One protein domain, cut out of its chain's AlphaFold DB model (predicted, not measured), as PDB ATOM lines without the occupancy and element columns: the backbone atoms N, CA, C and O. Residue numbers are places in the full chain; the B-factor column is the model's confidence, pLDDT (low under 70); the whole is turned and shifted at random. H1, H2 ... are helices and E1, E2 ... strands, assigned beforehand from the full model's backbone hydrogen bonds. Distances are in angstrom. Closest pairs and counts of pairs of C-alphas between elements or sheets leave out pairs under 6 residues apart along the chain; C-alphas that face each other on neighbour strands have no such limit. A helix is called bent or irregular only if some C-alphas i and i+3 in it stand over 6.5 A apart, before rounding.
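What this domain is: This is residues 225 to 270 of the 275 residues of the protein "Putative DNA binding, helix-turn-helix domain containing protein" of viral metagenome (UniProt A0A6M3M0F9). A small two-stranded hairpin, E1 and E2, has the helix H1 packed over one face at a slant, and the stretch after H1 folds back round the sheet until residues 269 and 270 come alongside E2, on the side away from E1. That last pairing is short and parallel, and the face of the hairpin away from H1 is bare. The printed part has 46 residues, with two named strands and one named helix in the order E1, E2, H1; the sheet order is E1 - E2, antiparallel, and the class is mixed, helices and strands. The whole is compact, with a radius of gyration of the C-alphas of 10.0 A, and its outline is elongated, spanning 29 by 17 by 14 A.

How they stand to each other: Start at the first printed residues, where E1, residues 225 to 229, forms a hairpin with E2, residues 236 to 241. The two are antiparallel neighbours, with 147 degrees between their directions. Look for C-alphas 229 and 236, which face each other at 4.5 A, and for N 237 and O 228, within hydrogen-bond range at 2.8 A; farther along, N 226 and O 239 are 2.9 A apart. A tight link leads from E2 to H1, residues 247 to 259. The closest C-alphas of E2 and H1 are those of Ala 241 and Val 250, 6.7 A apart, and the two centres are 10.2 A apart. E1 and H1 are near each other, with 6 pairs of C-alphas within 10 A. In H1 every O i to N i+4 pair is within hydrogen-bond range. Beyond the helix, look at residues 269 to 270, which pair parallel with residues 239 to 240 of E2.

Where its parts are: Find C-alpha 225 at (39.510, 27.871, -24.160); from there E1 runs 13.3 A to C-alpha 229. E2 begins at C-alpha 236 and covers 15.4 A to C-alpha 241 at (36.602, 26.041, -18.590). H1 runs 16.4 A from C-alpha 247 to C-alpha 259, which you find at (23.105, 20.241, -27.002). H1 is neither bent nor irregular, but only just: C-alphas 256 and 259 are 6.1 A apart.

The domain as a whole: The two C-alphas farthest apart are those of Cys 233 and Asp 244, at 29.1 A, while those of the first and last printed residues, Leu 225 and Glu 270, are 9.9 A apart. The printed part has no cut. The link from E1 to E2 is short, with 6 residues, and there is no long link. Read the B-factor column for the model's confidence: the mean pLDDT of the printed part is 75.4, and residues 242 to 244 and 262 to 270 are under 70.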
ATOM      1  N   LEU A 225      40.499  27.619 -23.128       73.88
ATOM      2  CA  LEU A 225      39.510  27.871 -24.160       73.88
ATOM      3  C   LEU A 225      39.309  26.566 -24.933       73.88
ATOM      4  O   LEU A 225      40.253  26.047 -25.531       73.88
ATOM      5  N   TRP A 226      38.099  26.029 -24.890       79.06
ATOM      6  CA  TRP A 226      37.704  24.887 -25.701       79.06
ATOM      7  C   TRP A 226      36.780  25.357 -26.808       79.06
ATOM      8  O   TRP A 226      35.836  26.101 -26.547       79.06
ATOM      9  N   ASN A 227      37.028  24.875 -28.018       82.31
ATOM     10  CA  ASN A 227      36.161  25.124 -29.153       82.31
ATOM     11  C   ASN A 227      35.406  23.838 -29.472       82.31
ATOM     12  O   ASN A 227      36.019  22.797 -29.717       82.31
ATOM     13  N   PHE A 228      34.081  23.910 -29.455       83.69
ATOM     14  CA  PHE A 228      33.218  22.806 -29.851       83.69
ATOM     15  C   PHE A 228      32.296  23.251 -30.971       83.69
ATOM     16  O   PHE A 228      31.786  24.368 -30.961       83.69
ATOM     17  N   GLU A 229      32.040  22.362 -31.919       84.56
ATOM     18  CA  GLU A 229      31.021  22.591 -32.931       84.56
ATOM     19  C   GLU A 229      29.661  22.142 -32.390       84.56
ATOM     20  O   GLU A 229      29.508  21.021 -31.893       84.56
ATOM     21  N   CYS A 230      28.661  23.022 -32.444       82.44
ATOM     22  CA  CYS A 230      27.316  22.654 -32.029       82.44
ATOM     23  C   CYS A 230      26.692  21.682 -33.043       82.44
ATOM     24  O   CYS A 230      26.480  22.068 -34.195       82.44
ATOM     25  N   PRO A 231      26.278  20.469 -32.630       81.56
ATOM     26  CA  PRO A 231      25.745  19.463 -33.550       81.56
ATOM     27  C   PRO A 231      24.400  19.852 -34.181       81.56
ATOM     28  O   PRO A 231      23.983  19.228 -35.149       81.56
ATOM     29  N   ARG A 232      23.694  20.860 -33.642       82.50
ATOM     30  CA  ARG A 232      22.402  21.312 -34.186       82.50
ATOM     31  C   ARG A 232      22.531  22.345 -35.301       82.50
ATOM     32  O   ARG A 232      21.694  22.358 -36.194       82.50
ATOM     33  N   CYS A 233      23.511  23.243 -35.226       85.19
ATOM     34  CA  CYS A 233      23.600  24.371 -36.160       85.19
ATOM     35  C   CYS A 233      24.997  24.600 -36.755       85.19
ATOM     36  O   CYS A 233      25.178  25.590 -37.458       85.19
ATOM     37  N   GLY A 234      25.988  23.768 -36.422       85.00
ATOM     38  CA  GLY A 234      27.354  23.847 -36.957       85.00
ATOM     39  C   GLY A 234      28.158  25.079 -36.526       85.00
ATOM     40  O   GLY A 234      29.225  25.338 -37.068       85.00
ATOM     41  N   LYS A 235      27.662  25.886 -35.575       84.19
ATOM     42  CA  LYS A 235      28.403  27.059 -35.084       84.19
ATOM     43  C   LYS A 235      29.432  26.640 -34.040       84.19
ATOM     44  O   LYS A 235      29.141  25.801 -33.186       84.19
ATOM     45  N   GLU A 236      30.603  27.264 -34.095       82.44
ATOM     46  CA  GLU A 236      31.667  27.087 -33.109       82.44
ATOM     47  C   GLU A 236      31.302  27.814 -31.803       82.44
ATOM     48  O   GLU A 236      30.953  28.996 -31.804       82.44
ATOM     49  N   VAL A 237      31.368  27.097 -30.684       82.06
ATOM     50  CA  VAL A 237      31.109  27.603 -29.335       82.06
ATOM     51  C   VAL A 237      32.417  27.583 -28.561       82.06
ATOM     52  O   VAL A 237      33.048  26.534 -28.416       82.06
ATOM     53  N   ARG A 238      32.805  28.755 -28.050       80.25
ATOM     54  CA  ARG A 238      33.972  28.918 -27.183       80.25
ATOM     55  C   ARG A 238      33.554  28.770 -25.732       80.25
ATOM     56  O   ARG A 238      32.698  29.506 -25.251       80.25
ATOM     57  N   ILE A 239      34.182  27.831 -25.043       78.25
ATOM     58  CA  ILE A 239      33.922  27.543 -23.640       78.25
ATOM     59  C   ILE A 239      35.188  27.834 -22.856       78.25
ATOM     60  O   ILE A 239      36.208  27.165 -23.038       78.25
ATOM     61  N   MET A 240      35.112  28.804 -21.948       75.38
ATOM     62  CA  MET A 240      36.151  28.985 -20.943       75.38
ATOM     63  C   MET A 240      35.869  28.044 -19.781       75.38
ATOM     64  O   MET A 240      34.925  28.241 -19.013       75.38
ATOM     65  N   ALA A 241      36.675  26.988 -19.687       74.81
ATOM     66  CA  ALA A 241      36.602  26.041 -18.590       74.81
ATOM     67  C   ALA A 241      37.621  26.412 -17.505       74.81
ATOM     68  O   ALA A 241      38.780  26.738 -17.820       74.81
ATOM     69  N   PRO A 242      37.229  26.318 -16.224       69.75
ATOM     70  CA  PRO A 242      38.161  26.487 -15.141       69.75
ATOM     71  C   PRO A 242      39.204  25.375 -15.243       69.75
ATOM     72  O   PRO A 242      38.926  24.246 -15.665       69.75
ATOM     73  N   PRO A 243      40.454  25.708 -14.933       68.12
ATOM     74  CA  PRO A 243      41.563  24.888 -15.356       68.12
ATOM     75  C   PRO A 243      41.619  23.508 -14.707       68.12
ATOM     76  O   PRO A 243      42.365  22.658 -15.175       68.12
ATOM     77  N   ASP A 244      40.930  23.288 -13.597       66.25
ATOM     78  CA  ASP A 244      40.814  22.025 -12.876       66.25
ATOM     79  C   ASP A 244      39.816  21.036 -13.489       66.25
ATOM     80  O   ASP A 244      39.951  19.845 -13.211       66.25
ATOM     81  N   MET A 245      38.923  21.497 -14.368       72.88
ATOM     82  CA  MET A 245      37.929  20.667 -15.048       72.88
ATOM     83  C   MET A 245      38.586  19.710 -16.056       72.88
ATOM     84  O   MET A 245      39.453  20.099 -16.847       72.88
ATOM     85  N   VAL A 246      38.196  18.435 -16.024       77.06
ATOM     86  CA  VAL A 246      38.707  17.405 -16.947       77.06
ATOM     87  C   VAL A 246      37.961  17.501 -18.283       77.06
ATOM     88  O   VAL A 246      36.782  17.832 -18.306       77.06
ATOM     89  N   GLY A 247      38.602  17.190 -19.418       75.81
ATOM     90  CA  GLY A 247      37.976  17.335 -20.747       75.81
ATOM     91  C   GLY A 247      36.637  16.595 -20.912       75.81
ATOM     92  O   GLY A 247      35.761  17.061 -21.635       75.81
ATOM     93  N   THR A 248      36.440  15.482 -20.199       82.50
ATOM     94  CA  THR A 248      35.151  14.772 -20.127       82.50
ATOM     95  C   THR A 248      34.075  15.588 -19.411       82.50
ATOM     96  O   THR A 248      32.975  15.709 -19.935       82.50
ATOM     97  N   GLU A 249      34.403  16.219 -18.282       80.06
ATOM     98  CA  GLU A 249      33.489  17.100 -17.536       80.06
ATOM     99  C   GLU A 249      33.136  18.359 -18.346       80.06
ATOM    100  O   GLU A 249      31.981  18.781 -18.370       80.06
ATOM    101  N   VAL A 250      34.111  18.933 -19.070       82.06
ATOM    102  CA  VAL A 250      33.873  20.062 -19.991       82.06
ATOM    103  C   VAL A 250      32.879  19.654 -21.081       82.06
ATOM    104  O   VAL A 250      31.927  20.384 -21.360       82.06
ATOM    105  N   ARG A 251      33.069  18.468 -21.672       82.12
ATOM    106  CA  ARG A 251      32.190  17.928 -22.716       82.12
ATOM    107  C   ARG A 251      30.780  17.644 -22.196       82.12
ATOM    108  O   ARG A 251      29.815  17.958 -22.887       82.12
ATOM    109  N   GLU A 252      30.635  17.087 -20.999       83.50
ATOM    110  CA  GLU A 252      29.324  16.847 -20.377       83.50
ATOM    111  C   GLU A 252      28.579  18.153 -20.090       83.50
ATOM    112  O   GLU A 252      27.390  18.271 -20.411       83.50
ATOM    113  N   LYS A 253      29.275  19.167 -19.560       77.81
ATOM    114  CA  LYS A 253      28.689  20.502 -19.371       77.81
ATOM    115  C   LYS A 253      28.298  21.142 -20.701       77.81
ATOM    116  O   LYS A 253      27.202  21.691 -20.791       77.81
ATOM    117  N   PHE A 254      29.124  21.016 -21.742       80.75
ATOM    118  CA  PHE A 254      28.774  21.470 -23.092       80.75
ATOM    119  C   PHE A 254      27.494  20.802 -23.604       80.75
ATOM    120  O   PHE A 254      26.577  21.492 -24.043       80.75
ATOM    121  N   ILE A 255      27.396  19.474 -23.500       81.62
ATOM    122  CA  ILE A 255      26.209  18.727 -23.933       81.62
ATOM    123  C   ILE A 255      24.969  19.195 -23.166       81.62
ATOM    124  O   ILE A 255      23.933  19.483 -23.764       81.62
ATOM    125  N   THR A 256      25.088  19.333 -21.848       81.19
ATOM    126  CA  THR A 256      23.974  19.730 -20.980       81.19
ATOM    127  C   THR A 256      23.466  21.134 -21.307       81.19
ATOM    128  O   THR A 256      22.260  21.337 -21.406       81.19
ATOM    129  N   ILE A 257      24.374  22.091 -21.515       76.94
ATOM    130  CA  ILE A 257      24.030  23.505 -21.708       76.94
ATOM    131  C   ILE A 257      23.609  23.791 -23.158       76.94
ATOM    132  O   ILE A 257      22.617  24.482 -23.380       76.94
ATOM    133  N   TYR A 258      24.324  23.243 -24.147       70.81
ATOM    134  CA  TYR A 258      24.192  23.645 -25.555       70.81
ATOM    135  C   TYR A 258      23.527  22.607 -26.458       70.81
ATOM    136  O   TYR A 258      22.876  22.975 -27.434       70.81
ATOM    137  N   VAL A 259      23.676  21.313 -26.163       71.75
ATOM    138  CA  VAL A 259      23.105  20.241 -27.002       71.75
ATOM    139  C   VAL A 259      21.688  19.888 -26.553       71.75
ATOM    140  O   VAL A 259      20.819  19.655 -27.395       71.75
ATOM    141  N   ASN A 260      21.440  19.896 -25.243       75.25
ATOM    142  CA  ASN A 260      20.135  19.584 -24.659       75.25
ATOM    143  C   ASN A 260      19.274  20.833 -24.383       75.25
ATOM    144  O   ASN A 260      18.061  20.704 -24.237       75.25
ATOM    145  N   GLY A 261      19.868  22.032 -24.364       70.31
ATOM    146  CA  GLY A 261      19.167  23.311 -24.212       70.31
ATOM    147  C   GLY A 261      18.608  23.898 -25.520       70.31
ATOM    148  O   GLY A 261      18.662  23.291 -26.596       70.31
ATOM    149  N   ALA A 262      18.062  25.115 -25.433       67.62
ATOM    150  CA  ALA A 262      17.789  25.942 -26.606       67.62
ATOM    151  C   ALA A 262      19.121  26.483 -27.156       67.62
ATOM    152  O   ALA A 262      19.999  26.904 -26.412       67.62
ATOM    153  N   CYS A 263      19.281  26.408 -28.473       68.75
ATOM    154  CA  CYS A 263      20.503  26.706 -29.217       68.75
ATOM    155  C   CYS A 263      20.862  28.213 -29.148       68.75
ATOM    156  O   CYS A 263      20.611  28.961 -30.092       68.75
ATOM    157  N   PHE A 264      21.430  28.675 -28.028       65.50
ATOM    158  CA  PHE A 264      21.866  30.060 -27.809       65.50
ATOM    159  C   PHE A 264      23.380  30.192 -28.037       65.50
ATOM    160  O   PHE A 264      24.179  29.818 -27.184       65.50
ATOM    161  N   HIS A 265      23.791  30.728 -29.191       65.19
ATOM    162  CA  HIS A 265      25.211  30.843 -29.586       65.19
ATOM    163  C   HIS A 265      25.716  32.290 -29.709       65.19
ATOM    164  O   HIS A 265      26.690  32.544 -30.408       65.19
ATOM    165  N   SER A 266      25.043  33.254 -29.082       56.88
ATOM    166  CA  SER A 266      25.351  34.687 -29.220       56.88
ATOM    167  C   SER A 266      26.078  35.309 -28.021       56.88
ATOM    168  O   SER A 266      26.254  36.521 -27.998       56.88
ATOM    169  N   ALA A 267      26.512  34.516 -27.039       57.75
ATOM    170  CA  ALA A 267      27.268  34.997 -25.886       57.75
ATOM    171  C   ALA A 267      28.453  34.067 -25.601       57.75
ATOM    172  O   ALA A 267      28.294  32.845 -25.607       57.75
ATOM    173  N   GLU A 268      29.630  34.639 -25.346       57.59
ATOM    174  CA  GLU A 268      30.697  33.923 -24.643       57.59
ATOM    175  C   GLU A 268      30.166  33.564 -23.252       57.59
ATOM    176  O   GLU A 268      29.702  34.436 -22.518       57.59
ATOM    177  N   VAL A 269      30.174  32.278 -22.902       61.19
ATOM    178  CA  VAL A 269      29.693  31.815 -21.596       61.19
ATOM    179  C   VAL A 269      30.871  31.251 -20.825       61.19
ATOM    180  O   VAL A 269      31.515  30.282 -21.236       61.19
ATOM    181  N   GLU A 270      31.144  31.861 -19.679       62.91
ATOM    182  CA  GLU A 270      32.055  31.303 -18.692       62.91
ATOM    183  C   GLU A 270      31.381  30.149 -17.953       62.91
ATOM    184  O   GLU A 270      30.310  30.307 -17.360       62.91
TER     185      GLU A 270